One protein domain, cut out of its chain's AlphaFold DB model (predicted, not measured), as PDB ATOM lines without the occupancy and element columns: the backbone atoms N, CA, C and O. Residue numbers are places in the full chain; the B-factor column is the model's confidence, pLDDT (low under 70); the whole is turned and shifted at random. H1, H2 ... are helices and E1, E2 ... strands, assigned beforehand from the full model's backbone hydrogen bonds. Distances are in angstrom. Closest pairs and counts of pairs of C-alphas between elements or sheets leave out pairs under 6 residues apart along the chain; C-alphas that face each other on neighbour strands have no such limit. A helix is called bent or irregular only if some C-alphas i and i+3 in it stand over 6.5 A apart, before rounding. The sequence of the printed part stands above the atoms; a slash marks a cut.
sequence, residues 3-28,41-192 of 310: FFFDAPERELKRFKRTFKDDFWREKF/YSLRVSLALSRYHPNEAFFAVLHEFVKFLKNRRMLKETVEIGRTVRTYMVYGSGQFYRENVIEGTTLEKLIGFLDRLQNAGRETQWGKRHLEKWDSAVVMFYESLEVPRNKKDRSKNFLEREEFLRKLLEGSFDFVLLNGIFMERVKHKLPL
ATOM      1  N   PHE A   3      27.605  19.258  59.355       83.00
ATOM      2  CA  PHE A   3      28.577  18.839  58.354       83.00
ATOM      3  C   PHE A   3      29.992  18.881  58.927       83.00
ATOM      4  O   PHE A   3      30.304  19.725  59.772       83.00
ATOM      5  N   PHE A   4      30.818  17.937  58.495       85.88
ATOM      6  CA  PHE A   4      32.199  17.762  58.928       85.88
ATOM      7  C   PHE A   4      33.107  17.713  57.708       85.88
ATOM      8  O   PHE A   4      32.678  17.312  56.630       85.88
ATOM      9  N   PHE A   5      34.355  18.121  57.897       89.81
ATOM     10  CA  PHE A   5      35.370  18.096  56.855       89.81
ATOM     11  C   PHE A   5      36.484  17.147  57.269       89.81
ATOM     12  O   PHE A   5      36.929  17.209  58.423       89.81
ATOM     13  N   ASP A   6      36.928  16.339  56.318       90.56
ATOM     14  CA  ASP A   6      38.093  15.469  56.422       90.56
ATOM     15  C   ASP A   6      39.034  15.732  55.245       90.56
ATOM     16  O   ASP A   6      38.580  15.912  54.116       90.56
ATOM     17  N   ALA A   7      40.327  15.834  55.526       91.62
ATOM     18  CA  ALA A   7      41.387  16.101  54.554       91.62
ATOM     19  C   ALA A   7      42.749  15.897  55.242       91.62
ATOM     20  O   ALA A   7      42.798  15.851  56.480       91.62
ATOM     21  N   PRO A   8      43.870  15.872  54.499       92.38
ATOM     22  CA  PRO A   8      45.189  15.931  55.119       92.38
ATOM     23  C   PRO A   8      45.323  17.179  56.010       92.38
ATOM     24  O   PRO A   8      44.708  18.220  55.763       92.38
ATOM     25  N   GLU A   9      46.082  17.068  57.104       91.62
ATOM     26  CA  GLU A   9      46.001  18.003  58.238       91.62
ATOM     27  C   GLU A   9      46.213  19.475  57.844       91.62
ATOM     28  O   GLU A   9      45.516  20.368  58.341       91.62
ATOM     29  N   ARG A  10      47.165  19.740  56.944       91.50
ATOM     30  CA  ARG A  10      47.510  21.094  56.493       91.50
ATOM     31  C   ARG A  10      46.345  21.735  55.736       91.50
ATOM     32  O   ARG A  10      45.958  22.866  56.040       91.50
ATOM     33  N   GLU A  11      45.787  21.012  54.778       91.31
ATOM     34  CA  GLU A  11      44.658  21.400  53.939       91.31
ATOM     35  C   GLU A  11      43.402  21.558  54.798       91.31
ATOM     36  O   GLU A  11      42.709  22.571  54.700       91.31
ATOM     37  N   LEU A  12      43.169  20.628  55.731       90.62
ATOM     38  CA  LEU A  12      42.039  20.673  56.652       90.62
ATOM     39  C   LEU A  12      42.082  21.905  57.558       90.62
ATOM     40  O   LEU A  12      41.057  22.562  57.746       90.62
ATOM     41  N   LYS A  13      43.251  22.236  58.125       91.00
ATOM     42  CA  LYS A  13      43.431  23.438  58.957       91.00
ATOM     43  C   LYS A  13      43.151  24.708  58.160       91.00
ATOM     44  O   LYS A  13      42.434  25.580  58.648       91.00
ATOM     45  N   ARG A  14      43.678  24.804  56.934       91.25
ATOM     46  CA  ARG A  14      43.438  25.951  56.046       91.25
ATOM     47  C   ARG A  14      41.960  26.083  55.690       91.25
ATOM     48  O   ARG A  14      41.377  27.136  55.928       91.25
ATOM     49  N   PHE A  15      41.340  25.003  55.220       91.00
ATOM     50  CA  PHE A  15      39.931  25.003  54.842       91.00
ATOM     51  C   PHE A  15      39.023  25.331  56.031       91.00
ATOM     52  O   PHE A  15      38.133  26.171  55.915       91.00
ATOM     53  N   LYS A  16      39.268  24.732  57.207       89.75
ATOM     54  CA  LYS A  16      38.505  25.034  58.427       89.75
ATOM     55  C   LYS A  16      38.655  26.489  58.847       89.75
ATOM     56  O   LYS A  16      37.648  27.072  59.221       89.75
ATOM     57  N   ARG A  17      39.843  27.085  58.757       90.50
ATOM     58  CA  ARG A  17      40.021  28.511  59.060       90.50
ATOM     59  C   ARG A  17      39.151  29.376  58.144       90.50
ATOM     60  O   ARG A  17      38.308  30.123  58.629       90.50
ATOM     61  N   THR A  18      39.258  29.184  56.831       92.12
ATOM     62  CA  THR A  18      38.485  29.955  55.846       92.12
ATOM     63  C   THR A  18      36.977  29.745  55.996       92.12
ATOM     64  O   THR A  18      36.199  30.697  55.984       92.12
ATOM     65  N   PHE A  19      36.538  28.498  56.160       90.12
ATOM     66  CA  PHE A  19      35.121  28.164  56.218       90.12
ATOM     67  C   PHE A  19      34.501  28.449  57.596       90.12
ATOM     68  O   PHE A  19      33.444  29.066  57.692       90.12
ATOM     69  N   LYS A  20      35.119  27.981  58.685       84.50
ATOM     70  CA  LYS A  20      34.566  28.056  60.046       84.50
ATOM     71  C   LYS A  20      34.861  29.386  60.730       84.50
ATOM     72  O   LYS A  20      33.972  29.918  61.388       84.50
ATOM     73  N   ASP A  21      36.078  29.898  60.600       83.88
ATOM     74  CA  ASP A  21      36.510  31.047  61.398       83.88
ATOM     75  C   ASP A  21      36.275  32.368  60.672       83.88
ATOM     76  O   ASP A  21      35.867  33.333  61.317       83.88
ATOM     77  N   ASP A  22      36.464  32.397  59.351       89.56
ATOM     78  CA  ASP A  22      36.310  33.618  58.560       89.56
ATOM     79  C   ASP A  22      34.874  33.752  58.025       89.56
ATOM     80  O   ASP A  22      34.137  34.656  58.429       89.56
ATOM     81  N   PHE A  23      34.422  32.811  57.186       92.06
ATOM     82  CA  PHE A  23      33.098  32.880  56.553       92.06
ATOM     83  C   PHE A  23      31.947  32.934  57.569       92.06
ATOM     84  O   PHE A  23      31.109  33.839  57.525       92.06
ATOM     85  N   TRP A  24      31.886  31.986  58.507       89.12
ATOM     86  CA  TRP A  24      30.779  31.942  59.466       89.12
ATOM     87  C   TRP A  24      30.770  33.135  60.422       89.12
ATOM     88  O   TRP A  24      29.691  33.611  60.782       89.12
ATOM     89  N   ARG A  25      31.939  33.672  60.791       85.06
ATOM     90  CA  ARG A  25      32.036  34.867  61.639       85.06
ATOM     91  C   ARG A  25      31.393  36.086  60.981       85.06
ATOM     92  O   ARG A  25      30.749  36.861  61.678       85.06
ATOM     93  N   GLU A  26      31.492  36.228  59.660       85.06
ATOM     94  CA  GLU A  26      30.813  37.305  58.923       85.06
ATOM     95  C   GLU A  26      29.299  37.088  58.786       85.06
ATOM     96  O   GLU A  26      28.528  38.047  58.683       85.06
ATOM     97  N   LYS A  27      28.849  35.829  58.776       85.06
ATOM     98  CA  LYS A  27      27.431  35.484  58.594       85.06
ATOM     99  C   LYS A  27      26.628  35.462  59.888       85.06
ATOM    100  O   LYS A  27      25.405  35.633  59.834       85.06
ATOM    101  N   PHE A  28      27.274  35.270  61.036       83.38
ATOM    102  CA  PHE A  28      26.618  35.338  62.336       83.38
ATOM    103  C   PHE A  28      26.452  36.787  62.800       83.38
ATOM    104  O   PHE A  28      27.416  37.521  62.988       83.38
ATOM    105  N   TYR A  41      20.003  37.066  74.044       79.25
ATOM    106  CA  TYR A  41      20.866  36.992  72.876       79.25
ATOM    107  C   TYR A  41      20.279  35.984  71.891       79.25
ATOM    108  O   TYR A  41      19.888  34.881  72.268       79.25
ATOM    109  N   SER A  42      20.201  36.371  70.625       74.69
ATOM    110  CA  SER A  42      19.792  35.505  69.524       74.69
ATOM    111  C   SER A  42      20.869  35.530  68.451       74.69
ATOM    112  O   SER A  42      21.355  36.593  68.072       74.69
ATOM    113  N   LEU A  43      21.256  34.361  67.957       71.81
ATOM    114  CA  LEU A  43      22.163  34.253  66.825       71.81
ATOM    115  C   LEU A  43      21.324  34.270  65.541       71.81
ATOM    116  O   LEU A  43      20.451  33.419  65.359       71.81
ATOM    117  N   ARG A  44      21.558  35.235  64.656       73.69
ATOM    118  CA  ARG A  44      20.914  35.308  63.340       73.69
ATOM    119  C   ARG A  44      21.928  34.973  62.256       73.69
ATOM    120  O   ARG A  44      23.007  35.553  62.220       73.69
ATOM    121  N   VAL A  45      21.546  34.071  61.357       79.62
ATOM    122  CA  VAL A  45      22.277  33.766  60.121       79.62
ATOM    123  C   VAL A  45      21.456  34.281  58.952       79.62
ATOM    124  O   VAL A  45      20.292  33.901  58.808       79.62
ATOM    125  N   SER A  46      22.060  35.111  58.106       76.69
ATOM    126  CA  SER A  46      21.452  35.552  56.851       76.69
ATOM    127  C   SER A  46      22.049  34.758  55.689       76.69
ATOM    128  O   SER A  46      23.232  34.903  55.393       76.69
ATOM    129  N   LEU A  47      21.235  33.895  55.072       87.19
ATOM    130  CA  LEU A  47      21.532  33.245  53.791       87.19
ATOM    131  C   LEU A  47      20.493  33.708  52.764       87.19
ATOM    132  O   LEU A  47      19.329  33.892  53.128       87.19
ATOM    133  N   ALA A  48      20.891  33.857  51.499       86.75
ATOM    134  CA  ALA A  48      20.002  34.304  50.430       86.75
ATOM    135  C   ALA A  48      18.900  33.293  50.075       86.75
ATOM    136  O   ALA A  48      17.817  33.706  49.663       86.75
ATOM    137  N   LEU A  49      19.150  31.987  50.216       90.44
ATOM    138  CA  LEU A  49      18.193  30.950  49.820       90.44
ATOM    139  C   LEU A  49      17.241  30.571  50.962       90.44
ATOM    140  O   LEU A  49      17.657  30.358  52.109       90.44
ATOM    141  N   SER A  50      15.954  30.430  50.629       87.44
ATOM    142  CA  SER A  50      14.974  29.762  51.497       87.44
ATOM    143  C   SER A  50      15.336  28.288  51.725       87.44
ATOM    144  O   SER A  50      15.888  27.633  50.845       87.44
ATOM    145  N   ARG A  51      15.059  27.758  52.921       89.56
ATOM    146  CA  ARG A  51      15.464  26.402  53.323       89.56
ATOM    147  C   ARG A  51      14.361  25.742  54.135       89.56
ATOM    148  O   ARG A  51      13.929  26.314  55.137       89.56
ATOM    149  N   TYR A  52      13.963  24.547  53.731       87.44
ATOM    150  CA  TYR A  52      13.006  23.694  54.443       87.44
ATOM    151  C   TYR A  52      13.623  22.355  54.817       87.44
ATOM    152  O   TYR A  52      13.250  21.775  55.835       87.44
ATOM    153  N   HIS A  53      14.599  21.910  54.024       90.44
ATOM    154  CA  HIS A  53      15.205  20.598  54.149       90.44
ATOM    155  C   HIS A  53      16.734  20.673  54.298       90.44
ATOM    156  O   HIS A  53      17.343  21.735  54.120       90.44
ATOM    157  N   PRO A  54      17.382  19.578  54.715       89.94
ATOM    158  CA  PRO A  54      18.822  19.556  54.938       89.94
ATOM    159  C   PRO A  54      19.704  19.821  53.700       89.94
ATOM    160  O   PRO A  54      20.610  20.648  53.812       89.94
ATOM    161  N   ASN A  55      19.470  19.193  52.537       92.06
ATOM    162  CA  ASN A  55      20.321  19.430  51.356       92.06
ATOM    163  C   ASN A  55      20.179  20.870  50.856       92.06
ATOM    164  O   ASN A  55      21.182  21.525  50.567       92.06
ATOM    165  N   GLU A  56      18.960  21.412  50.884       93.19
ATOM    166  CA  GLU A  56      18.700  22.845  50.698       93.19
ATOM    167  C   GLU A  56      19.551  23.730  51.616       93.19
ATOM    168  O   GLU A  56      20.123  24.735  51.183       93.19
ATOM    169  N   ALA A  57      19.661  23.367  52.897       91.44
ATOM    170  CA  ALA A  57      20.443  24.135  53.852       91.44
ATOM    171  C   ALA A  57      21.940  24.124  53.531       91.44
ATOM    172  O   ALA A  57      22.590  25.159  53.688       91.44
ATOM    173  N   PHE A  58      22.484  22.995  53.078       92.94
ATOM    174  CA  PHE A  58      23.893  22.904  52.705       92.94
ATOM    175  C   PHE A  58      24.177  23.641  51.397       92.94
ATOM    176  O   PHE A  58      25.111  24.438  51.342       92.94
ATOM    177  N   PHE A  59      23.325  23.474  50.385       95.62
ATOM    178  CA  PHE A  59      23.440  24.202  49.123       95.62
ATOM    179  C   PHE A  59      23.388  25.726  49.329       95.62
ATOM    180  O   PHE A  59      24.188  26.464  48.759       95.62
ATOM    181  N   ALA A  60      22.517  26.207  50.222       95.19
ATOM    182  CA  ALA A  60      22.464  27.616  50.611       95.19
ATOM    183  C   ALA A  60      23.753  28.116  51.278       95.19
ATOM    184  O   ALA A  60      24.169  29.250  51.044       95.19
ATOM    185  N   VAL A  61      24.383  27.284  52.111       94.62
ATOM    186  CA  VAL A  61      25.677  27.599  52.726       94.62
ATOM    187  C   VAL A  61      26.778  27.639  51.671       94.62
ATOM    188  O   VAL A  61      27.564  28.582  51.684       94.62
ATOM    189  N   LEU A  62      26.808  26.682  50.738       95.44
ATOM    190  CA  LEU A  62      27.768  26.681  49.633       95.44
ATOM    191  C   LEU A  62      27.632  27.933  48.763       95.44
ATOM    192  O   LEU A  62      28.636  28.589  48.504       95.44
ATOM    193  N   HIS A  63      26.412  28.315  48.371       97.00
ATOM    194  CA  HIS A  63      26.161  29.543  47.602       97.00
ATOM    195  C   HIS A  63      26.783  30.776  48.274       97.00
ATOM    196  O   HIS A  63      27.557  31.514  47.662       97.00
ATOM    197  N   GLU A  64      26.502  30.966  49.562       95.56
ATOM    198  CA  GLU A  64      27.042  32.085  50.336       95.56
ATOM    199  C   GLU A  64      28.554  31.994  50.552       95.56
ATOM    200  O   GLU A  64      29.236  33.022  50.572       95.56
ATOM    201  N   PHE A  65      29.089  30.781  50.698       95.31
ATOM    202  CA  PHE A  65      30.522  30.557  50.832       95.31
ATOM    203  C   PHE A  65      31.259  30.957  49.552       95.31
ATOM    204  O   PHE A  65      32.238  31.694  49.622       95.31
ATOM    205  N   VAL A  66      30.744  30.592  48.374       96.75
ATOM    206  CA  VAL A  66      31.322  31.021  47.090       96.75
ATOM    207  C   VAL A  66      31.289  32.545  46.944       96.75
ATOM    208  O   VAL A  66      32.304  33.137  46.573       96.75
ATOM    209  N   LYS A  67      30.189  33.214  47.330       95.06
ATOM    210  CA  LYS A  67      30.133  34.692  47.352       95.06
ATOM    211  C   LYS A  67      31.221  35.287  48.248       95.06
ATOM    212  O   LYS A  67      31.898  36.237  47.854       95.06
ATOM    213  N   PHE A  68      31.396  34.733  49.448       95.06
ATOM    214  CA  PHE A  68      32.436  35.157  50.385       95.06
ATOM    215  C   PHE A  68      33.840  35.011  49.779       95.06
ATOM    216  O   PHE A  68      34.613  35.972  49.782       95.06
ATOM    217  N   LEU A  69      34.147  33.858  49.180       95.19
ATOM    218  CA  LEU A  69      35.440  33.608  48.544       95.19
ATOM    219  C   LEU A  69      35.725  34.584  47.399       95.19
ATOM    220  O   LEU A  69      36.851  35.064  47.267       95.19
ATOM    221  N   LYS A  70      34.710  34.915  46.593       94.38
ATOM    222  CA  LYS A  70      34.825  35.901  45.507       94.38
ATOM    223  C   LYS A  70      35.118  37.298  46.042       94.38
ATOM    224  O   LYS A  70      36.069  37.929  45.587       94.38
ATOM    225  N   ASN A  71      34.375  37.744  47.057       92.88
ATOM    226  CA  ASN A  71      34.596  39.040  47.707       92.88
ATOM    227  C   ASN A  71      36.010  39.179  48.283       92.88
ATOM    228  O   ASN A  71      36.606  40.252  48.220       92.88
ATOM    229  N   ARG A  72      36.564  38.088  48.817       93.62
ATOM    230  CA  ARG A  72      37.911  38.053  49.400       93.62
ATOM    231  C   ARG A  72      39.016  37.717  48.392       93.62
ATOM    232  O   ARG A  72      40.178  37.702  48.777       93.62
ATOM    233  N   ARG A  73      38.682  37.470  47.117       93.69
ATOM    234  CA  ARG A  73      39.614  37.000  46.068       93.69
ATOM    235  C   ARG A  73      40.347  35.697  46.440       93.69
ATOM    236  O   ARG A  73      41.472  35.472  46.014       93.69
ATOM    237  N   MET A  74      39.689  34.824  47.205       94.38
ATOM    238  CA  MET A  74      40.231  33.554  47.718       94.38
ATOM    239  C   MET A  74      39.708  32.317  46.974       94.38
ATOM    240  O   MET A  74      40.013  31.188  47.361       94.38
ATOM    241  N   LEU A  75      38.898  32.507  45.926       92.94
ATOM    242  CA  LEU A  75      38.213  31.412  45.237       92.94
ATOM    243  C   LEU A  75      39.195  30.357  44.711       92.94
ATOM    244  O   LEU A  75      39.051  29.192  45.052       92.94
ATOM    245  N   LYS A  76      40.218  30.765  43.947       92.25
ATOM    246  CA  LYS A  76      41.176  29.835  43.329       92.25
ATOM    247  C   LYS A  76      41.920  28.985  44.366       92.25
ATOM    248  O   LYS A  76      41.895  27.765  44.272       92.25
ATOM    249  N   GLU A  77      42.513  29.625  45.376       90.81
ATOM    250  CA  GLU A  77      43.233  28.926  46.454       90.81
ATOM    251  C   GLU A  77      42.311  27.949  47.198       90.81
ATOM    252  O   GLU A  77      42.676  26.805  47.458       90.81
ATOM    253  N   THR A  78      41.087  28.377  47.515       89.56
ATOM    254  CA  THR A  78      40.151  27.544  48.281       89.56
ATOM    255  C   THR A  78      39.615  26.376  47.460       89.56
ATOM    256  O   THR A  78      39.394  25.304  48.014       89.56
ATOM    257  N   VAL A  79      39.424  26.558  46.151       89.94
ATOM    258  CA  VAL A  79      39.046  25.490  45.214       89.94
ATOM    259  C   VAL A  79      40.139  24.426  45.150       89.94
ATOM    260  O   VAL A  79      39.834  23.246  45.291       89.94
ATOM    261  N   GLU A  80      41.407  24.829  45.022       89.38
ATOM    262  CA  GLU A  80      42.548  23.903  45.008       89.38
ATOM    263  C   GLU A  80      42.640  23.084  46.303       89.38
ATOM    264  O   GLU A  80      42.796  21.867  46.245       89.38
ATOM    265  N   ILE A  81      42.459  23.724  47.465       87.56
ATOM    266  CA  ILE A  81      42.404  23.032  48.763       87.56
ATOM    267  C   ILE A  81      41.161  22.132  48.852       87.56
ATOM    268  O   ILE A  81      41.233  21.009  49.346       87.56
ATOM    269  N   GLY A  82      40.013  22.605  48.364       84.75
ATOM    270  CA  GLY A  82      38.733  21.895  48.403       84.75
ATOM    271  C   GLY A  82      38.760  20.542  47.690       84.75
ATOM    272  O   GLY A  82      38.057  19.631  48.118       84.75
ATOM    273  N   ARG A  83      39.635  20.368  46.688       89.81
ATOM    274  CA  ARG A  83      39.837  19.098  45.964       89.81
ATOM    275  C   ARG A  83      40.166  17.913  46.863       89.81
ATOM    276  O   ARG A  83      39.829  16.784  46.521       89.81
ATOM    277  N   THR A  84      40.822  18.154  47.995       89.94
ATOM    278  CA  THR A  84      41.221  17.107  48.946       89.94
ATOM    279  C   THR A  84      40.296  17.020  50.158       89.94
ATOM    280  O   THR A  84      40.546  16.216  51.052       89.94
ATOM    281  N   VAL A  85      39.264  17.867  50.228       89.31
ATOM    282  CA  VAL A  85      38.370  17.977  51.385       89.31
ATOM    283  C   VAL A  85      37.099  17.175  51.146       89.31
ATOM    284  O   VAL A  85      36.221  17.586  50.392       89.31
ATOM    285  N   ARG A  86      36.954  16.061  51.858       92.25
ATOM    286  CA  ARG A  86      35.690  15.327  51.936       92.25
ATOM    287  C   ARG A  86      34.741  16.035  52.887       92.25
ATOM    288  O   ARG A  86      35.121  16.397  54.002       92.25
ATOM    289  N   THR A  87      33.495  16.211  52.462       90.75
ATOM    290  CA  THR A  87      32.442  16.808  53.289       90.75
ATOM    291  C   THR A  87      31.417  15.761  53.680       90.75
ATOM    292  O   THR A  87      30.691  15.244  52.839       90.75
ATOM    293  N   TYR A  88      31.309  15.497  54.976       88.81
ATOM    294  CA  TYR A  88      30.310  14.605  55.546       88.81
ATOM    295  C   TYR A  88      29.089  15.420  55.929       88.81
ATOM    296  O   TYR A  88      29.184  16.298  56.782       88.81
ATOM    297  N   MET A  89      27.938  15.125  55.345       87.81
ATOM    298  CA  MET A  89      26.647  15.683  55.722       87.81
ATOM    299  C   MET A  89      25.907  14.675  56.595       87.81
ATOM    300  O   MET A  89      25.491  13.624  56.120       87.81
ATOM    301  N   VAL A  90      25.715  15.005  57.869       82.38
ATOM    302  CA  VAL A  90      25.078  14.121  58.850       82.38
ATOM    303  C   VAL A  90      23.696  14.654  59.223       82.38
ATOM    304  O   VAL A  90      23.524  15.807  59.655       82.38
ATOM    305  N   TYR A  91      22.687  13.801  59.068       80.75
ATOM    306  CA  TYR A  91      21.279  14.132  59.249       80.75
ATOM    307  C   TYR A  91      20.777  13.559  60.580       80.75
ATOM    308  O   TYR A  91      20.992  12.389  60.892       80.75
ATOM    309  N   GLY A  92      20.143  14.407  61.398       64.75
ATOM    310  CA  GLY A  92      19.741  14.040  62.756       64.75
ATOM    311  C   GLY A  92      19.403  15.228  63.657       64.75
ATOM    312  O   GLY A  92      19.972  16.317  63.511       64.75
ATOM    313  N   SER A  93      18.498  14.989  64.606       55.38
ATOM    314  CA  SER A  93      18.248  15.813  65.794       55.38
ATOM    315  C   SER A  93      18.144  14.882  67.007       55.38
ATOM    316  O   SER A  93      17.061  14.415  67.341       55.38
ATOM    317  N   GLY A  94      19.286  14.542  67.611       60.81
ATOM    318  CA  GLY A  94      19.388  13.601  68.739       60.81
ATOM    319  C   GLY A  94      20.004  12.250  68.362       60.81
ATOM    320  O   GLY A  94      20.911  11.799  69.048       60.81
ATOM    321  N   GLN A  95      19.595  11.661  67.233       65.50
ATOM    322  CA  GLN A  95      20.181  10.441  66.654       65.50
ATOM    323  C   GLN A  95      20.527  10.658  65.174       65.50
ATOM    324  O   GLN A  95      19.834  11.409  64.477       65.50
ATOM    325  N   PHE A  96      21.612  10.032  64.709       70.12
ATOM    326  CA  PHE A  96      22.028  10.057  63.305       70.12
ATOM    327  C   PHE A  96      21.253   8.998  62.527       70.12
ATOM    328  O   PHE A  96      21.298   7.826  62.885       70.12
ATOM    329  N   TYR A  97      20.536   9.406  61.480       71.94
ATOM    330  CA  TYR A  97      19.727   8.481  60.673       71.94
ATOM    331  C   TYR A  97      20.197   8.369  59.222       71.94
ATOM    332  O   TYR A  97      19.759   7.480  58.499       71.94
ATOM    333  N   ARG A  98      21.055   9.287  58.769       74.50
ATOM    334  CA  ARG A  98      21.634   9.268  57.426       74.50
ATOM    335  C   ARG A  98      22.952  10.022  57.435       74.50
ATOM    336  O   ARG A  98      23.100  11.008  58.166       74.50
ATOM    337  N   GLU A  99      23.857   9.600  56.571       81.00
ATOM    338  CA  GLU A  99      25.024  10.370  56.163       81.00
ATOM    339  C   GLU A  99      25.096  10.443  54.636       81.00
ATOM    340  O   GLU A  99      24.566   9.581  53.935       81.00
ATOM    341  N   ASN A 100      25.684  11.521  54.127       84.94
ATOM    342  CA  ASN A 100      26.093  11.652  52.735       84.94
ATOM    343  C   ASN A 100      27.528  12.177  52.713       84.94
ATOM    344  O   ASN A 100      27.858  13.056  53.512       84.94
ATOM    345  N   VAL A 101      28.362  11.663  51.816       88.69
ATOM    346  CA  VAL A 101      29.755  12.089  51.673       88.69
ATOM    347  C   VAL A 101      29.919  12.736  50.310       88.69
ATOM    348  O   VAL A 101      29.645  12.127  49.282       88.69
ATOM    349  N   ILE A 102      30.362  13.987  50.310       90.75
ATOM    350  CA  ILE A 102      30.743  14.714  49.105       90.75
ATOM    351  C   ILE A 102      32.262  14.648  49.013       90.75
ATOM    352  O   ILE A 102      32.962  15.240  49.841       90.75
ATOM    353  N   GLU A 103      32.766  13.924  48.018       92.12
ATOM    354  CA  GLU A 103      34.200  13.859  47.733       92.12
ATOM    355  C   GLU A 103      34.752  15.237  47.347       92.12
ATOM    356  O   GLU A 103      34.040  16.081  46.795       92.12
ATOM    357  N   GLY A 104      36.039  15.470  47.612       87.94
ATOM    358  CA  GLY A 104      36.652  16.783  47.387       87.94
ATOM    359  C   GLY A 104      36.614  17.242  45.927       87.94
ATOM    360  O   GLY A 104      36.390  18.419  45.652       87.94
ATOM    361  N   THR A 105      36.716  16.315  44.971       91.00
ATOM    362  CA  THR A 105      36.545  16.606  43.538       91.00
ATOM    363  C   THR A 105      35.120  17.060  43.204       91.00
ATOM    364  O   THR A 105      34.929  17.956  42.382       91.00
ATOM    365  N   THR A 106      34.106  16.503  43.867       93.56
ATOM    366  CA  THR A 106      32.710  16.942  43.731       93.56
ATOM    367  C   THR A 106      32.499  18.303  44.390       93.56
ATOM    368  O   THR A 106      31.866  19.172  43.794       93.56
ATOM    369  N   LEU A 107      33.072  18.540  45.577       93.62
ATOM    370  CA  LEU A 107      33.010  19.842  46.250       93.62
ATOM    371  C   LEU A 107      33.633  20.953  45.394       93.62
ATOM    372  O   LEU A 107      33.045  22.023  45.245       93.62
ATOM    373  N   GLU A 108      34.798  20.690  44.807       94.56
ATOM    374  CA  GLU A 108      35.461  21.591  43.868       94.56
ATOM    375  C   GLU A 108      34.537  21.956  42.697       94.56
ATOM    376  O   GLU A 108      34.314  23.138  42.415       94.56
ATOM    377  N   LYS A 109      33.949  20.945  42.045       95.19
ATOM    378  CA  LYS A 109      33.010  21.140  40.936       95.19
ATOM    379  C   LYS A 109      31.762  21.915  41.371       95.19
ATOM    380  O   LYS A 109      31.318  22.800  40.648       95.19
ATOM    381  N   LEU A 110      31.221  21.665  42.564       96.00
ATOM    382  CA  LEU A 110      30.089  22.430  43.107       96.00
ATOM    383  C   LEU A 110      30.435  23.913  43.305       96.00
ATOM    384  O   LEU A 110      29.623  24.780  42.974       96.00
ATOM    385  N   ILE A 111      31.639  24.217  43.802       96.06
ATOM    386  CA  ILE A 111      32.123  25.598  43.938       96.06
ATOM    387  C   ILE A 111      32.258  26.255  42.558       96.06
ATOM    388  O   ILE A 111      31.775  27.372  42.369       96.06
ATOM    389  N   GLY A 112      32.862  25.563  41.587       95.88
ATOM    390  CA  GLY A 112      33.009  26.062  40.215       95.88
ATOM    391  C   GLY A 112      31.667  26.285  39.508       95.88
ATOM    392  O   GLY A 112      31.479  27.291  38.823       95.88
ATOM    393  N   PHE A 113      30.705  25.387  39.725       96.69
ATOM    394  CA  PHE A 113      29.336  25.511  39.230       96.69
ATOM    395  C   PHE A 113      28.650  26.766  39.780       96.69
ATOM    396  O   PHE A 113      28.121  27.569  39.008       96.69
ATOM    397  N   LEU A 114      28.697  26.966  41.100       97.88
ATOM    398  CA  LEU A 114      28.117  28.142  41.742       97.88
ATOM    399  C   LEU A 114      28.803  29.432  41.287       97.88
ATOM    400  O   LEU A 114      28.108  30.408  41.023       97.88
ATOM    401  N   ASP A 115      30.129  29.454  41.139       97.12
ATOM    402  CA  ASP A 115      30.832  30.645  40.650       97.12
ATOM    403  C   ASP A 115      30.342  31.066  39.255       97.12
ATOM    404  O   ASP A 115      29.947  32.225  39.066       97.12
ATOM    405  N   ARG A 116      30.286  30.122  38.303       96.44
ATOM    406  CA  ARG A 116      29.761  30.374  36.950       96.44
ATOM    407  C   ARG A 116      28.326  30.877  36.990       96.44
ATOM    408  O   ARG A 116      28.010  31.902  36.385       96.44
ATOM    409  N   LEU A 117      27.475  30.197  37.750       96.50
ATOM    410  CA  LEU A 117      26.065  30.533  37.833       96.50
ATOM    411  C   LEU A 117      25.831  31.920  38.453       96.50
ATOM    412  O   LEU A 117      25.016  32.694  37.954       96.50
ATOM    413  N   GLN A 118      26.580  32.280  39.496       96.69
ATOM    414  CA  GLN A 118      26.534  33.615  40.100       96.69
ATOM    415  C   GLN A 118      26.960  34.712  39.110       96.69
ATOM    416  O   GLN A 118      26.478  35.841  39.194       96.69
ATOM    417  N   ASN A 119      27.841  34.405  38.154       96.12
ATOM    418  CA  ASN A 119      28.252  35.353  37.116       96.12
ATOM    419  C   ASN A 119      27.197  35.535  36.010       96.12
ATOM    420  O   ASN A 119      27.188  36.587  35.371       96.12
ATOM    421  N   ALA A 120      26.289  34.570  35.824       95.00
ATOM    422  CA  ALA A 120      25.175  34.659  34.875       95.00
ATOM    423  C   ALA A 120      24.015  35.545  35.366       95.00
ATOM    424  O   ALA A 120      23.123  35.899  34.593       95.00
ATOM    425  N   GLY A 121      23.998  35.885  36.656       93.31
ATOM    426  CA  GLY A 121      22.959  36.715  37.241       93.31
ATOM    427  C   GLY A 121      23.069  38.200  36.876       93.31
ATOM    428  O   GLY A 121      24.110  38.703  36.448       93.31
ATOM    429  N   ARG A 122      21.967  38.919  37.093       93.44
ATOM    430  CA  ARG A 122      21.848  40.376  36.975       93.44
ATOM    431  C   ARG A 122      21.115  40.947  38.178       93.44
ATOM    432  O   ARG A 122      20.254  40.292  38.757       93.44
ATOM    433  N   GLU A 123      21.437  42.178  38.531       94.38
ATOM    434  CA  GLU A 123      20.711  42.885  39.577       94.38
ATOM    435  C   GLU A 123      19.239  43.053  39.173       94.38
ATOM    436  O   GLU A 123      18.932  43.443  38.044       94.38
ATOM    437  N   THR A 124      18.312  42.668  40.051       94.00
ATOM    438  CA  THR A 124      16.880  42.666  39.723       94.00
ATOM    439  C   THR A 124      16.004  42.698  40.969       94.00
ATOM    440  O   THR A 124      16.411  42.305  42.059       94.00
ATOM    441  N   GLN A 125      14.753  43.119  40.795       91.56
ATOM    442  CA  GLN A 125      13.704  42.915  41.790       91.56
ATOM    443  C   GLN A 125      13.030  41.561  41.566       91.56
ATOM    444  O   GLN A 125      12.755  41.174  40.428       91.56
ATOM    445  N   TRP A 126      12.736  40.851  42.651       88.00
ATOM    446  CA  TRP A 126      11.987  39.603  42.620       88.00
ATOM    447  C   TRP A 126      11.004  39.535  43.795       88.00
ATOM    448  O   TRP A 126      11.373  39.404  44.965       88.00
ATOM    449  N   GLY A 127       9.717  39.704  43.484       86.62
ATOM    450  CA  GLY A 127       8.698  39.960  44.498       86.62
ATOM    451  C   GLY A 127       9.001  41.258  45.253       86.62
ATOM    452  O   GLY A 127       9.071  42.323  44.652       86.62
ATOM    453  N   LYS A 128       9.193  41.160  46.574       86.75
ATOM    454  CA  LYS A 128       9.585  42.287  47.443       86.75
ATOM    455  C   LYS A 128      11.096  42.349  47.716       86.75
ATOM    456  O   LYS A 128      11.532  43.184  48.502       86.75
ATOM    457  N   ARG A 129      11.881  41.423  47.152       88.62
ATOM    458  CA  ARG A 129      13.321  41.305  47.401       88.62
ATOM    459  C   ARG A 129      14.100  41.970  46.276       88.62
ATOM    460  O   ARG A 129      13.875  41.661  45.109       88.62
ATOM    461  N   HIS A 130      15.074  42.785  46.654       92.50
ATOM    462  CA  HIS A 130      16.161  43.155  45.764       92.50
ATOM    463  C   HIS A 130      17.189  42.017  45.742       92.50
ATOM    464  O   HIS A 130      17.615  41.558  46.804       92.50
ATOM    465  N   LEU A 131      17.538  41.533  44.552       93.62
ATOM    466  CA  LEU A 131      18.555  40.507  44.358       93.62
ATOM    467  C   LEU A 131      19.782  41.136  43.713       93.62
ATOM    468  O   LEU A 131      19.699  41.679  42.609       93.62
ATOM    469  N   GLU A 132      20.918  40.995  44.387       93.50
ATOM    470  CA  GLU A 132      22.222  41.348  43.838       93.50
ATOM    471  C   GLU A 132      22.534  40.496  42.602       93.50
ATOM    472  O   GLU A 132      21.998  39.394  42.418       93.50
ATOM    473  N   LYS A 133      23.479  40.978  41.785       93.75
ATOM    474  CA  LYS A 133      23.956  40.278  40.586       93.75
ATOM    475  C   LYS A 133      24.234  38.797  40.854       93.75
ATOM    476  O   LYS A 133      23.688  37.950  40.152       93.75
ATOM    477  N   TRP A 134      25.006  38.491  41.897       95.12
ATOM    478  CA  TRP A 134      25.407  37.121  42.230       95.12
ATOM    479  C   TRP A 134      24.285  36.252  42.798       95.12
ATOM    480  O   TRP A 134      24.415  35.037  42.806       95.12
ATOM    481  N   ASP A 135      23.176  36.831  43.250       95.19
ATOM    482  CA  ASP A 135      22.080  36.058  43.836       95.19
ATOM    483  C   ASP A 135      21.015  35.682  42.815       95.19
ATOM    484  O   ASP A 135      20.469  34.584  42.875       95.19
ATOM    485  N   SER A 136      20.712  36.579  41.878       94.94
ATOM    486  CA  SER A 136      19.540  36.467  41.002       94.94
ATOM    487  C   SER A 136      19.399  35.118  40.288       94.94
ATOM    488  O   SER A 136      18.345  34.492  40.394       94.94
ATOM    489  N   ALA A 137      20.447  34.637  39.611       96.12
ATOM    490  CA  ALA A 137      20.396  33.386  38.858       96.12
ATOM    491  C   ALA A 137      20.183  32.168  39.764       96.12
ATOM    492  O   ALA A 137      19.396  31.278  39.434       96.12
ATOM    493  N   VAL A 138      20.834  32.145  40.929       96.94
ATOM    494  CA  VAL A 138      20.713  31.046  41.894       96.94
ATOM    495  C   VAL A 138      19.340  31.087  42.559       96.94
ATOM    496  O   VAL A 138      18.586  30.124  42.476       96.94
ATOM    497  N   VAL A 139      18.988  32.224  43.167       95.56
ATOM    498  CA  VAL A 139      17.757  32.419  43.942       95.56
ATOM    499  C   VAL A 139      16.517  32.201  43.079       95.56
ATOM    500  O   VAL A 139      15.635  31.442  43.475       95.56
ATOM    501  N   MET A 140      16.433  32.837  41.905       95.50
ATOM    502  CA  MET A 140      15.204  32.819  41.105       95.50
ATOM    503  C   MET A 140      14.891  31.429  40.555       95.50
ATOM    504  O   MET A 140      13.722  31.046  40.548       95.50
ATOM    505  N   PHE A 141      15.897  30.663  40.125       96.38
ATOM    506  CA  PHE A 141      15.681  29.281  39.697       96.38
ATOM    507  C   PHE A 141      15.322  28.398  40.892       96.38
ATOM    508  O   PHE A 141      14.252  27.794  40.911       96.38
ATOM    509  N   TYR A 142      16.182  28.380  41.917       96.50
ATOM    510  CA  TYR A 142      16.064  27.501  43.078       96.50
ATOM    511  C   TYR A 142      14.728  27.672  43.812       96.50
ATOM    512  O   TYR A 142      14.041  26.700  44.127       96.50
ATOM    513  N   GLU A 143      14.320  28.910  44.081       93.56
ATOM    514  CA  GLU A 143      13.065  29.161  44.788       93.56
ATOM    515  C   GLU A 143      11.831  28.954  43.893       93.56
ATOM    516  O   GLU A 143      10.727  28.791  44.411       93.56
ATOM    517  N   SER A 144      12.003  28.875  42.568       94.19
ATOM    518  CA  SER A 144      10.936  28.497  41.633       94.19
ATOM    519  C   SER A 144      10.745  26.981  41.503       94.19
ATOM    520  O   SER A 144       9.801  26.561  40.844       94.19
ATOM    521  N   LEU A 145      11.563  26.145  42.152       95.81
ATOM    522  CA  LEU A 145      11.389  24.681  42.169       95.81
ATOM    523  C   LEU A 145      10.321  24.196  43.178       95.81
ATOM    524  O   LEU A 145      10.365  23.062  43.642       95.81
ATOM    525  N   GLU A 146       9.361  25.052  43.539       93.75
ATOM    526  CA  GLU A 146       8.212  24.694  44.383       93.75
ATOM    527  C   GLU A 146       7.129  23.967  43.567       93.75
ATOM    528  O   GLU A 146       6.722  24.452  42.504       93.75
ATOM    529  N   VAL A 147       6.606  22.861  44.106       92.38
ATOM    530  CA  VAL A 147       5.419  22.154  43.600       92.38
ATOM    531  C   VAL A 147       4.305  22.250  44.655       92.38
ATOM    532  O   VAL A 147       4.436  21.672  45.736       92.38
ATOM    533  N   PRO A 148       3.201  22.982  44.409       88.75
ATOM    534  CA  PRO A 148       2.172  23.200  45.425       88.75
ATOM    535  C   PRO A 148       1.396  21.911  45.715       88.75
ATOM    536  O   PRO A 148       0.609  21.459  44.889       88.75
ATOM    537  N   ARG A 149       1.573  21.333  46.908       83.44
ATOM    538  CA  ARG A 149       0.907  20.082  47.318       83.44
ATOM    539  C   ARG A 149       0.018  20.259  48.542       83.44
ATOM    540  O   ARG A 149      -1.076  19.705  48.597       83.44
ATOM    541  N   ASN A 150       0.478  21.012  49.542       73.75
ATOM    542  CA  ASN A 150      -0.216  21.127  50.823       73.75
ATOM    543  C   ASN A 150      -0.178  22.566  51.357       73.75
ATOM    544  O   ASN A 150       0.868  23.208  51.384       73.75
ATOM    545  N   LYS A 151      -1.332  23.072  51.811       70.81
ATOM    546  CA  LYS A 151      -1.451  24.415  52.404       70.81
ATOM    547  C   LYS A 151      -1.054  24.472  53.888       70.81
ATOM    548  O   LYS A 151      -0.751  25.556  54.372       70.81
ATOM    549  N   LYS A 152      -1.075  23.345  54.611       83.50
ATOM    550  CA  LYS A 152      -0.794  23.272  56.058       83.50
ATOM    551  C   LYS A 152       0.696  23.121  56.363       83.50
ATOM    552  O   LYS A 152       1.205  23.801  57.245       83.50
ATOM    553  N   ASP A 153       1.388  22.254  55.626       86.50
ATOM    554  CA  ASP A 153       2.832  22.037  55.768       86.50
ATOM    555  C   ASP A 153       3.554  22.444  54.483       86.50
ATOM    556  O   ASP A 153       3.648  21.677  53.521       86.50
ATOM    557  N   ARG A 154       4.078  23.672  54.486       88.12
ATOM    558  CA  ARG A 154       4.778  24.248  53.336       88.12
ATOM    559  C   ARG A 154       6.058  23.481  52.987       88.12
ATOM    560  O   ARG A 154       6.461  23.506  51.831       88.12
ATOM    561  N   SER A 155       6.679  22.765  53.935       89.44
ATOM    562  CA  SER A 155       7.895  21.982  53.655       89.44
ATOM    563  C   SER A 155       7.647  20.889  52.607       89.44
ATOM    564  O   SER A 155       8.537  20.564  51.820       89.44
ATOM    565  N   LYS A 156       6.413  20.373  52.530       92.12
ATOM    566  CA  LYS A 156       6.018  19.344  51.560       92.12
ATOM    567  C   LYS A 156       5.985  19.844  50.119       92.12
ATOM    568  O   LYS A 156       6.059  19.014  49.220       92.12
ATOM    569  N   ASN A 157       5.917  21.157  49.894       93.69
ATOM    570  CA  ASN A 157       5.956  21.731  48.547       93.69
ATOM    571  C   ASN A 157       7.368  21.730  47.931       93.69
ATOM    572  O   ASN A 157       7.529  22.063  46.759       93.69
ATOM    573  N   PHE A 158       8.392  21.394  48.721       94.31
ATOM    574  CA  PHE A 158       9.797  21.474  48.322       94.31
ATOM    575  C   PHE A 158      10.508  20.114  48.330       94.31
ATOM    576  O   PHE A 158      11.732  20.061  48.310       94.31
ATOM    577  N   LEU A 159       9.765  19.003  48.358       95.00
ATOM    578  CA  LEU A 159      10.364  17.662  48.377       95.00
ATOM    579  C   LEU A 159      11.132  17.358  47.084       95.00
ATOM    580  O   LEU A 159      12.225  16.807  47.135       95.00
ATOM    581  N   GLU A 160      10.597  17.753  45.931       96.06
ATOM    582  CA  GLU A 160      11.255  17.577  44.635       96.06
ATOM    583  C   GLU A 160      12.491  18.462  44.497       96.06
ATOM    584  O   GLU A 160      13.489  18.042  43.916       96.06
ATOM    585  N   ARG A 161      12.459  19.667  45.073       96.38
ATOM    586  CA  ARG A 161      13.630  20.545  45.136       96.38
ATOM    587  C   ARG A 161      14.733  19.948  46.003       96.38
ATOM    588  O   ARG A 161      15.891  19.974  45.601       96.38
ATOM    589  N   GLU A 162      14.377  19.413  47.168       95.56
ATOM    590  CA  GLU A 162      15.312  18.717  48.053       95.56
ATOM    591  C   GLU A 162      15.941  17.504  47.357       95.56
ATOM    592  O   GLU A 162      17.154  17.331  47.414       95.56
ATOM    593  N   GLU A 163      15.143  16.696  46.653       96.50
ATOM    594  CA  GLU A 163      15.645  15.535  45.911       96.50
ATOM    595  C   GLU A 163      16.533  15.941  44.725       96.50
ATOM    596  O   GLU A 163      17.583  15.338  44.500       96.50
ATOM    597  N   PHE A 164      16.162  17.001  44.001       96.94
ATOM    598  CA  PHE A 164      16.985  17.561  42.933       96.94
ATOM    599  C   PHE A 164      18.337  18.044  43.469       96.94
ATOM    600  O   PHE A 164      19.380  17.707  42.910       96.94
ATOM    601  N   LEU A 165      18.340  18.782  44.584       95.88
ATOM    602  CA  LEU A 165      19.578  19.236  45.210       95.88
ATOM    603  C   LEU A 165      20.409  18.094  45.779       95.88
ATOM    604  O   LEU A 165      21.630  18.160  45.706       95.88
ATOM    605  N   ARG A 166      19.782  17.051  46.326       94.69
ATOM    606  CA  ARG A 166      20.499  15.866  46.795       94.69
ATOM    607  C   ARG A 166      21.333  15.258  45.664       94.69
ATOM    608  O   ARG A 166      22.533  15.077  45.837       94.69
ATOM    609  N   LYS A 167      20.715  15.018  44.502       94.12
ATOM    610  CA  LYS A 167      21.413  14.499  43.314       94.12
ATOM    611  C   LYS A 167      22.481  15.468  42.808       94.12
ATOM    612  O   LYS A 167      23.587  15.041  42.498       94.12
ATOM    613  N   LEU A 168      22.193  16.772  42.812       94.44
ATOM    614  CA  LEU A 168      23.165  17.799  42.426       94.44
ATOM    615  C   LEU A 168      24.413  17.770  43.319       94.44
ATOM    616  O   LEU A 168      25.527  17.839  42.812       94.44
ATOM    617  N   LEU A 169      24.232  17.647  44.637       93.94
ATOM    618  CA  LEU A 169      25.327  17.553  45.605       93.94
ATOM    619  C   LEU A 169      26.132  16.253  45.467       93.94
ATOM    620  O   LEU A 169      27.315  16.239  45.792       93.94
ATOM    621  N   GLU A 170      25.509  15.190  44.960       91.56
ATOM    622  CA  GLU A 170      26.161  13.928  44.585       91.56
ATOM    623  C   GLU A 170      26.884  14.015  43.226       91.56
ATOM    624  O   GLU A 170      27.611  13.099  42.856       91.56
ATOM    625  N   GLY A 171      26.748  15.136  42.509       91.56
ATOM    626  CA  GLY A 171      27.393  15.366  41.218       91.56
ATOM    627  C   GLY A 171      26.593  14.875  40.011       91.56
ATOM    628  O   GLY A 171      27.194  14.627  38.970       91.56
ATOM    629  N   SER A 172      25.265  14.760  40.138       92.69
ATOM    630  CA  SER A 172      24.343  14.369  39.061       92.69
ATOM    631  C   SER A 172      23.243  15.418  38.840       92.69
ATOM    632  O   SER A 172      22.712  15.998  39.785       92.69
ATOM    633  N   PHE A 173      22.818  15.622  37.589       94.38
ATOM    634  CA  PHE A 173      21.753  16.573  37.239       94.38
ATOM    635  C   PHE A 173      20.517  15.845  36.714       94.38
ATOM    636  O   PHE A 173      20.505  15.319  35.602       94.38
ATOM    637  N   ASP A 174      19.457  15.810  37.521       95.81
ATOM    638  CA  ASP A 174      18.246  15.054  37.200       95.81
ATOM    639  C   ASP A 174      17.280  15.855  36.318       95.81
ATOM    640  O   ASP A 174      16.363  16.536  36.791       95.81
ATOM    641  N   PHE A 175      17.488  15.752  35.005       96.69
ATOM    642  CA  PHE A 175      16.630  16.370  33.996       96.69
ATOM    643  C   PHE A 175      15.178  15.894  34.066       96.69
ATOM    644  O   PHE A 175      14.269  16.687  33.818       96.69
ATOM    645  N   VAL A 176      14.953  14.620  34.396       97.19
ATOM    646  CA  VAL A 176      13.617  14.012  34.413       97.19
ATOM    647  C   VAL A 176      12.808  14.551  35.586       97.19
ATOM    648  O   VAL A 176      11.665  14.969  35.398       97.19
ATOM    649  N   LEU A 177      13.404  14.610  36.780       97.75
ATOM    650  CA  LEU A 177      12.781  15.233  37.947       97.75
ATOM    651  C   LEU A 177      12.497  16.715  37.694       97.75
ATOM    652  O   LEU A 177      11.392  17.182  37.971       97.75
ATOM    653  N   LEU A 178      13.460  17.439  37.118       97.19
ATOM    654  CA  LEU A 178      13.287  18.851  36.788       97.19
ATOM    655  C   LEU A 178      12.139  19.073  35.793       97.19
ATOM    656  O   LEU A 178      11.322  19.974  35.988       97.19
ATOM    657  N   ASN A 179      12.024  18.220  34.772       98.06
ATOM    658  CA  ASN A 179      10.897  18.260  33.847       98.06
ATOM    659  C   ASN A 179       9.566  17.979  34.551       98.06
ATOM    660  O   ASN A 179       8.596  18.698  34.325       98.06
ATOM    661  N   GLY A 180       9.524  17.003  35.461       97.81
ATOM    662  CA  GLY A 180       8.348  16.748  36.296       97.81
ATOM    663  C   GLY A 180       7.905  17.985  37.084       97.81
ATOM    664  O   GLY A 180       6.721  18.325  37.076       97.81
ATOM    665  N   ILE A 181       8.856  18.715  37.682       97.31
ATOM    666  CA  ILE A 181       8.587  19.996  38.355       97.31
ATOM    667  C   ILE A 181       7.991  21.005  37.364       97.31
ATOM    668  O   ILE A 181       6.985  21.641  37.673       97.31
ATOM    669  N   PHE A 182       8.568  21.155  36.167       97.00
ATOM    670  CA  PHE A 182       8.079  22.111  35.166       97.00
ATOM    671  C   PHE A 182       6.649  21.783  34.725       97.00
ATOM    672  O   PHE A 182       5.802  22.677  34.691       97.00
ATOM    673  N   MET A 183       6.352  20.510  34.453       97.00
ATOM    674  CA  MET A 183       5.014  20.068  34.055       97.00
ATOM    675  C   MET A 183       3.979  20.326  35.156       97.00
ATOM    676  O   MET A 183       2.917  20.886  34.877       97.00
ATOM    677  N   GLU A 184       4.279  19.989  36.416       95.94
ATOM    678  CA  GLU A 184       3.364  20.281  37.528       95.94
ATOM    679  C   GLU A 184       3.159  21.793  37.705       95.94
ATOM    680  O   GLU A 184       2.034  22.250  37.911       95.94
ATOM    681  N   ARG A 185       4.201  22.611  37.531       94.44
ATOM    682  CA  ARG A 185       4.054  24.074  37.566       94.44
ATOM    683  C   ARG A 185       3.137  24.590  36.462       94.44
ATOM    684  O   ARG A 185       2.260  25.401  36.755       94.44
ATOM    685  N   VAL A 186       3.276  24.090  35.235       94.19
ATOM    686  CA  VAL A 186       2.403  24.457  34.108       94.19
ATOM    687  C   VAL A 186       0.953  24.061  34.384       94.19
ATOM    688  O   VAL A 186       0.048  24.878  34.225       94.19
ATOM    689  N   LYS A 187       0.719  22.850  34.900       94.06
ATOM    690  CA  LYS A 187      -0.607  22.387  35.345       94.06
ATOM    691  C   LYS A 187      -1.219  23.299  36.413       94.06
ATOM    692  O   LYS A 187      -2.419  23.564  36.380       94.06
ATOM    693  N   HIS A 188      -0.400  23.827  37.320       92.62
ATOM    694  CA  HIS A 188      -0.806  24.783  38.352       92.62
ATOM    695  C   HIS A 188      -0.770  26.258  37.908       92.62
ATOM    696  O   HIS A 188      -0.993  27.140  38.738       92.62
ATOM    697  N   LYS A 189      -0.530  26.547  36.618       91.94
ATOM    698  CA  LYS A 189      -0.419  27.909  36.055       91.94
ATOM    699  C   LYS A 189       0.624  28.780  36.769       91.94
ATOM    700  O   LYS A 189       0.439  29.984  36.944       91.94
ATOM    701  N   LEU A 190       1.717  28.164  37.206       91.56
ATOM    702  CA  LEU A 190       2.852  28.841  37.819       91.56
ATOM    703  C   LEU A 190       3.932  29.145  36.774       91.56
ATOM    704  O   LEU A 190       4.120  28.358  35.847       91.56
ATOM    705  N   PRO A 191       4.681  30.253  36.929       90.62
ATOM    706  CA  PRO A 191       5.758  30.592  36.005       90.62
ATOM    707  C   PRO A 191       6.853  29.527  36.039       90.62
ATOM    708  O   PRO A 191       7.178  29.000  37.109       90.62
ATOM    709  N   LEU A 192       7.460  29.237  34.891       92.81
ATOM    710  CA  LEU A 192       8.601  28.330  34.852       92.81
ATOM    711  C   LEU A 192       9.832  28.935  35.540       92.81
ATOM    712  O   LEU A 192       9.983  30.161  35.546       92.81
TER     713      LEU A 192
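Overview. This is residues 3 to 28 and 41 to 192 of the 310 residues of an uncharacterized protein of Thermococcus sp. (strain CGMCC 1.5172 / 4557) (UniProt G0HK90). A small three-stranded sheet, E1 - E3 - E4, stands at one side of a cluster of mostly crossed helices, in which H2 lies nearest the middle, is crossed by H4, and meets H6 with its residues 54 to 59. H7 folds back beside H6 as a helical hairpin, and the small strand hairpin of E5 and E6 sits by H5. The printed part has 178 residues, with seven named helices and six named strands in the order E1 H1 E2 H2 H3 E3 E4 H4 E5 E6 H5 H6 H7; both sheets are antiparallel and the class is mixed, helices and strands. It is compact, with a radius of gyration of the C-alphas of 16.9 A and spans of 52 by 41 by 40 A.

Along the chain. Find C-alpha 3 at (28.577, 18.839, 58.354), where E1, residues 3 to 6, begins; its neighbour in the sheet is E3, residues 86 to 92, 19.3 A long, and the other neighbour of E3 is E4, residues 96 to 102, 17.3 A long. The helices are H1, residues 9 to 27, 25.5 A; H2, 54 to 71, 26.1 A, beginning at C-alpha 54 (18.822, 19.556, 54.938); H3, 75 to 82; H4, 104 to 120, 24.7 A; H5, 133 to 143; H6, 154 to 169, 23.0 A; and H7, 175 to 187, ending at C-alpha 187 (-0.607, 22.387, 35.345). The other strands are E2, residues 41 to 45, which pairs with no named strand, E5, residues 124 to 126, and E6, residues 129 to 131. H5 and H6 are irregular: C-alphas 134 and 137 are 7.1 A apart, 157 and 160 are 7.8 A apart, and H6 has a kink of 44 degrees near residue 161.

Arrangement. In the larger sheet, look for N 4 and O 88 at 2.9 A between E1 and E3, and N 89 and O 100 at 2.8 A in the hairpin of E3 and E4. H1, H2 and H4 only graze this sheet, H2 with residues 54 to 58. H2 touches H6, closest at the C-alphas of Asn 55 and Arg 166, 5.8 A, at a steep tilt of 61 degrees. H3 touches H4 at a shallow tilt of 21 degrees, opposite ways, with C-alphas Val 79 and Glu 108 closest at 5.5 A. H4 touches H5, closest at C-alphas Gln 118 and Trp 134, 4.3 A. In the hairpin of E5 and E6, N 126 and O 129 are 2.8 A apart. H6 and H7 touch, closest at C-alphas Phe 164 and Leu 177, 6.9 A, while H5 and H7 are apart. In H2, H3, H4 and H7 every O i to N i+4 pair is within hydrogen-bond range; H1 has 11 of 15, H5 4 of 7 and H6 8 of 12.

Size, cuts and confidence. The farthest C-alphas, those of Arg 10 and Lys 187, are 52.6 A apart. Residues 29 to 40 are not printed, and C-alphas 28 and 41 stand 12.1 A apart across the cut. Of the links that are printed whole, none is long. Residues 92 to 95 are under 70 in pLDDT; the mean of the printed part is 90.4.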